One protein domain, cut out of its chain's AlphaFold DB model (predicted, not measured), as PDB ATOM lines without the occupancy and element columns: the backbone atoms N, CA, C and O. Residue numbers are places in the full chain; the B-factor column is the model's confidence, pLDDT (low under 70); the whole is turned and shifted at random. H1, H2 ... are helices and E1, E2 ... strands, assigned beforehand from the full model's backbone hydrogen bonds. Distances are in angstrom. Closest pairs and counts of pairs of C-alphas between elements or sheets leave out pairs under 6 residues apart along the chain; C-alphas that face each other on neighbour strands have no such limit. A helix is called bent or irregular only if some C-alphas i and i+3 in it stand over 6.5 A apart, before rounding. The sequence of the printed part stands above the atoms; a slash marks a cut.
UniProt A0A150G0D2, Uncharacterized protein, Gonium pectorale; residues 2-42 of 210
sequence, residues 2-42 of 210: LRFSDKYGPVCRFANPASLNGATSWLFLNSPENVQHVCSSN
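This is residues 2 to 42 of the 210 residues of an uncharacterized protein of Gonium pectorale (UniProt A0A150G0D2). A two-stranded hairpin, E1 and E2, makes an arm with the loop of residues 16 to 24 at its one end; towards its other end the two helices lie on opposite sides of it, H1 set crosswise to E1 on the side of E1, and H2 pointing away from the hairpin on the side of E2. The helices do not meet, and there is no closed core. The printed part has 41 residues with two named helices and two named strands, in the order H1, E1, E2, H2; the sheet has the order E1 - E2 and is antiparallel, and the class is mixed, helices and strands. The whole is loose, with a radius of gyration of the C-alphas of 11.9 A, and flat, spanning 30 by 26 by 10 A.

H1 is residues 3 to 8, 9.1 A from first to last C-alpha, and begins with C-alpha 3 at (230.631, 160.414, 139.211). E1 is residues 11 to 15, 13.5 A long, from C-alpha 11 at (224.810, 169.302, 146.618). E2 is residues 25 to 29, 13.2 A long. H2 is residues 32 to 41, 12.1 A long, and ends with C-alpha 41 at (213.045, 181.578, 142.470). H2 is irregular, but only just: C-alphas 38 and 41 are 6.7 A apart.

E1 and E2 form a hairpin of antiparallel neighbour strands, with an angle of 161 degrees between their directions. C-alphas 13 and 27 face each other at 4.6 A. N 12 and O 28, at 3.0 A, and N 26 and O 14, at 2.8 A, are within hydrogen-bond range. H1 and E1 have 2 pairs of C-alphas within 8 A, the closest being those of Ser 5 and Cys 12, 7.6 A apart. E2 and H2 have 1 such pair, the C-alphas of Leu 29 and Val 35, 6.5 A apart. H1 is apart from E2 and from H2. E1 and H2 are only just apart, with their closest C-alphas 8.2 A from each other. O i to N i+4 pairs are within hydrogen-bond range in 1 of 2 cases in H1 and in 5 of 6 in H2.

The two C-alphas farthest apart are those of Ala 18 and Ser 41, at 31.5 A. The printed part has no cut. The links H1 to E1 and E2 to H2 are tight, with 2 residues each, and the link E1 to E2 is short, with 9 residues; no link is long. The mean pLDDT of the printed part of this model is 78.2, and residues 2, 4 and 17 to 23 are under 70.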
ATOM      1  N   LEU A   2     227.566 162.519 136.379       63.69
ATOM      2  CA  LEU A   2     228.810 163.025 136.973       63.69
ATOM      3  C   LEU A   2     229.136 162.174 138.209       63.69
ATOM      4  O   LEU A   2     228.407 162.266 139.192       63.69
ATOM      5  N   ARG A   3     230.234 161.399 138.173       70.25
ATOM      6  CA  ARG A   3     230.631 160.414 139.211       70.25
ATOM      7  C   ARG A   3     230.577 160.938 140.655       70.25
ATOM      8  O   ARG A   3     230.395 160.171 141.592       70.25
ATOM      9  N   PHE A   4     230.758 162.243 140.846       68.94
ATOM     10  CA  PHE A   4     230.698 162.884 142.158       68.94
ATOM     11  C   PHE A   4     229.279 162.993 142.726       68.94
ATOM     12  O   PHE A   4     229.103 162.825 143.931       68.94
ATOM     13  N   SER A   5     228.274 163.224 141.879       72.56
ATOM     14  CA  SER A   5     226.873 163.333 142.319       72.56
ATOM     15  C   SER A   5     226.354 162.005 142.856       72.56
ATOM     16  O   SER A   5     225.596 161.988 143.819       72.56
ATOM     17  N   ASP A   6     226.821 160.898 142.275       77.38
ATOM     18  CA  ASP A   6     226.427 159.547 142.680       77.38
ATOM     19  C   ASP A   6     226.952 159.205 144.084       77.38
ATOM     20  O   ASP A   6     226.314 158.467 144.829       77.38
ATOM     21  N   LYS A   7     228.109 159.764 144.468       81.38
ATOM     22  CA  LYS A   7     228.765 159.485 145.752       81.38
ATOM     23  C   LYS A   7     228.352 160.436 146.877       81.38
ATOM     24  O   LYS A   7     228.267 160.011 148.024       81.38
ATOM     25  N   TYR A   8     228.159 161.715 146.570       81.56
ATOM     26  CA  TYR A   8     227.990 162.773 147.577       81.56
ATOM     27  C   TYR A   8     226.617 163.458 147.517       81.56
ATOM     28  O   TYR A   8     226.311 164.298 148.362       81.56
ATOM     29  N   GLY A   9     225.773 163.082 146.555       85.00
ATOM     30  CA  GLY A   9     224.433 163.627 146.385       85.00
ATOM     31  C   GLY A   9     224.379 164.895 145.519       85.00
ATOM     32  O   GLY A   9     225.362 165.296 144.890       85.00
ATOM     33  N   PRO A  10     223.203 165.545 145.452       84.50
ATOM     34  CA  PRO A  10     222.934 166.639 144.516       84.50
ATOM     35  C   PRO A  10     223.564 167.985 144.906       84.50
ATOM     36  O   PRO A  10     223.512 168.922 144.107       84.50
ATOM     37  N   VAL A  11     224.124 168.102 146.116       87.06
ATOM     38  CA  VAL A  11     224.810 169.302 146.618       87.06
ATOM     39  C   VAL A  11     226.151 168.891 147.202       87.06
ATOM     40  O   VAL A  11     226.200 168.169 148.193       87.06
ATOM     41  N   CYS A  12     227.241 169.370 146.604       85.31
ATOM     42  CA  CYS A  12     228.596 169.035 147.037       85.31
ATOM     43  C   CYS A  12     229.410 170.301 147.283       85.31
ATOM     44  O   CYS A  12     229.442 171.198 146.440       85.31
ATOM     45  N   ARG A  13     230.109 170.366 148.417       84.00
ATOM     46  CA  ARG A  13     231.034 171.457 148.730       84.00
ATOM     47  C   ARG A  13     232.468 171.003 148.491       84.00
ATOM     48  O   ARG A  13     232.887 169.983 149.029       84.00
ATOM     49  N   PHE A  14     233.229 171.805 147.761       79.44
ATOM     50  CA  PHE A  14     234.664 171.624 147.584       79.44
ATOM     51  C   PHE A  14     235.392 172.794 148.228       79.44
ATOM     52  O   PHE A  14     235.069 173.955 147.973       79.44
ATOM     53  N   ALA A  15     236.371 172.495 149.081       77.25
ATOM     54  CA  ALA A  15     237.276 173.522 149.575       77.25
ATOM     55  C   ALA A  15     237.998 174.164 148.382       77.25
ATOM     56  O   ALA A  15     238.327 173.479 147.414       77.25
ATOM     57  N   ASN A  16     238.217 175.475 148.444       71.12
ATOM     58  CA  ASN A  16     239.042 176.182 147.474       71.12
ATOM     59  C   ASN A  16     240.445 176.347 148.080       71.12
ATOM     60  O   ASN A  16     240.683 177.345 148.759       71.12
ATOM     61  N   PRO A  17     241.367 175.381 147.901       60.09
ATOM     62  CA  PRO A  17     242.653 175.384 148.602       60.09
ATOM     63  C   PRO A  17     243.541 176.580 148.237       60.09
ATOM     64  O   PRO A  17     244.426 176.935 149.004       60.09
ATOM     65  N   ALA A  18     243.297 177.215 147.090       63.69
ATOM     66  CA  ALA A  18     244.068 178.352 146.608       63.69
ATOM     67  C   ALA A  18     243.393 179.711 146.878       63.69
ATOM     68  O   ALA A  18     243.900 180.730 146.414       63.69
ATOM     69  N   SER A  19     242.247 179.748 147.581       63.81
ATOM     70  CA  SER A  19     241.447 180.970 147.795       63.81
ATOM     71  C   SER A  19     241.261 181.797 146.514       63.81
ATOM     72  O   SER A  19     241.198 183.027 146.565       63.81
ATOM     73  N   LEU A  20     241.195 181.122 145.355       59.03
ATOM     74  CA  LEU A  20     241.048 181.763 144.052       59.03
ATOM     75  C   LEU A  20     239.853 182.713 144.112       59.03
ATOM     76  O   LEU A  20     238.742 182.299 144.459       59.03
ATOM     77  N   ASN A  21     240.114 183.987 143.824       55.50
ATOM     78  CA  ASN A  21     239.136 185.073 143.805       55.50
ATOM     79  C   ASN A  21     238.389 185.303 145.135       55.50
ATOM     80  O   ASN A  21     237.254 185.778 145.139       55.50
ATOM     81  N   GLY A  22     239.019 184.979 146.271       63.88
ATOM     82  CA  GLY A  22     238.506 185.272 147.616       63.88
ATOM     83  C   GLY A  22     237.395 184.336 148.108       63.88
ATOM     84  O   GLY A  22     236.860 184.541 149.196       63.88
ATOM     85  N   ALA A  23     237.042 183.298 147.343       67.44
ATOM     86  CA  ALA A  23     236.047 182.310 147.751       67.44
ATOM     87  C   ALA A  23     236.674 181.227 148.644       67.44
ATOM     88  O   ALA A  23     237.651 180.591 148.255       67.44
ATOM     89  N   THR A  24     236.071 180.951 149.803       70.94
ATOM     90  CA  THR A  24     236.526 179.895 150.733       70.94
ATOM     91  C   THR A  24     236.216 178.480 150.235       70.94
ATOM     92  O   THR A  24     236.896 177.514 150.585       70.94
ATOM     93  N   SER A  25     235.180 178.325 149.412       76.44
ATOM     94  CA  SER A  25     234.749 177.034 148.876       76.44
ATOM     95  C   SER A  25     233.793 177.195 147.702       76.44
ATOM     96  O   SER A  25     233.080 178.193 147.620       76.44
ATOM     97  N   TRP A  26     233.708 176.160 146.875       79.44
ATOM     98  CA  TRP A  26     232.773 176.038 145.763       79.44
ATOM     99  C   TRP A  26     231.622 175.104 146.131       79.44
ATOM    100  O   TRP A  26     231.841 174.062 146.751       79.44
ATOM    101  N   LEU A  27     230.403 175.468 145.741       82.88
ATOM    102  CA  LEU A  27     229.214 174.625 145.867       82.88
ATOM    103  C   LEU A  27     228.780 174.164 144.478       82.88
ATOM    104  O   LEU A  27     228.546 174.981 143.589       82.88
ATOM    105  N   PHE A  28     228.665 172.853 144.311       82.44
ATOM    106  CA  PHE A  28     228.208 172.204 143.092       82.44
ATOM    107  C   PHE A  28     226.769 171.754 143.293       82.44
ATOM    108  O   PHE A  28     226.478 171.017 144.236       82.44
ATOM    109  N   LEU A  29     225.884 172.213 142.410       85.25
ATOM    110  CA  LEU A  29     224.458 171.908 142.428       85.25
ATOM    111  C   LEU A  29     224.112 171.093 141.186       85.25
ATOM    112  O   LEU A  29     224.248 171.588 140.071       85.25
ATOM    113  N   ASN A  30     223.644 169.864 141.392       83.00
ATOM    114  CA  ASN A  30     223.380 168.902 140.318       83.00
ATOM    115  C   ASN A  30     221.912 168.441 140.256       83.00
ATOM    116  O   ASN A  30     221.604 167.517 139.509       83.00
ATOM    117  N   SER A  31     220.996 169.073 141.006       85.44
ATOM    118  CA  SER A  31     219.549 168.848 140.860       85.44
ATOM    119  C   SER A  31     218.850 170.028 140.164       85.44
ATOM    120  O   SER A  31     219.211 171.184 140.417       85.44
ATOM    121  N   PRO A  32     217.821 169.777 139.328       87.12
ATOM    122  CA  PRO A  32     217.056 170.837 138.668       87.12
ATOM    123  C   PRO A  32     216.422 171.830 139.651       87.12
ATOM    124  O   PRO A  32     216.424 173.031 139.399       87.12
ATOM    125  N   GLU A  33     215.941 171.337 140.792       89.88
ATOM    126  CA  GLU A  33     215.322 172.139 141.855       89.88
ATOM    127  C   GLU A  33     216.315 173.139 142.459       89.88
ATOM    128  O   GLU A  33     216.004 174.322 142.598       89.88
ATOM    129  N   ASN A  34     217.545 172.697 142.743       86.88
ATOM    130  CA  ASN A  34     218.598 173.565 143.268       86.88
ATOM    131  C   ASN A  34     219.024 174.615 142.235       86.88
ATOM    132  O   ASN A  34     219.212 175.784 142.574       86.88
ATOM    133  N   VAL A  35     219.133 174.220 140.964       85.75
ATOM    134  CA  VAL A  35     219.444 175.151 139.869       85.75
ATOM    135  C   VAL A  35     218.334 176.194 139.715       85.75
ATOM    136  O   VAL A  35     218.625 177.386 139.626       85.75
ATOM    137  N   GLN A  36     217.064 175.782 139.740       88.38
ATOM    138  CA  GLN A  36     215.924 176.699 139.691       88.38
ATOM    139  C   GLN A  36     215.911 177.644 140.897       88.38
ATOM    140  O   GLN A  36     215.635 178.838 140.732       88.38
ATOM    141  N   HIS A  37     216.243 177.135 142.086       88.75
ATOM    142  CA  HIS A  37     216.297 177.934 143.302       88.75
ATOM    143  C   HIS A  37     217.277 179.102 143.166       88.75
ATOM    144  O   HIS A  37     216.909 180.256 143.393       88.75
ATOM    145  N   VAL A  38     218.501 178.817 142.715       85.56
ATOM    146  CA  VAL A  38     219.555 179.829 142.551       85.56
ATOM    147  C   VAL A  38     219.283 180.764 141.372       85.56
ATOM    148  O   VAL A  38     219.430 181.980 141.488       85.56
ATOM    149  N   CYS A  39     218.884 180.208 140.227       84.38
ATOM    150  CA  CYS A  39     218.813 180.944 138.963       84.38
ATOM    151  C   CYS A  39     217.466 181.631 138.706       84.38
ATOM    152  O   CYS A  39     217.387 182.460 137.797       84.38
ATOM    153  N   SER A  40     216.409 181.299 139.456       85.94
ATOM    154  CA  SER A  40     215.061 181.831 139.213       85.94
ATOM    155  C   SER A  40     214.309 182.230 140.485       85.94
ATOM    156  O   SER A  40     214.021 183.415 140.660       85.94
ATOM    157  N   SER A  41     213.998 181.292 141.386       88.88
ATOM    158  CA  SER A  41     213.045 181.578 142.470       88.88
ATOM    159  C   SER A  41     213.638 182.421 143.599       88.88
ATOM    160  O   SER A  41     212.911 183.183 144.232       88.88
ATOM    161  N   ASN A  42     214.948 182.322 143.845       87.50
ATOM    162  CA  ASN A  42     215.626 183.001 144.950       87.50
ATOM    163  C   ASN A  42     216.797 183.895 144.497       87.50
ATOM    164  O   ASN A  42     217.719 184.179 145.260       87.50
TER     165      ASN A  42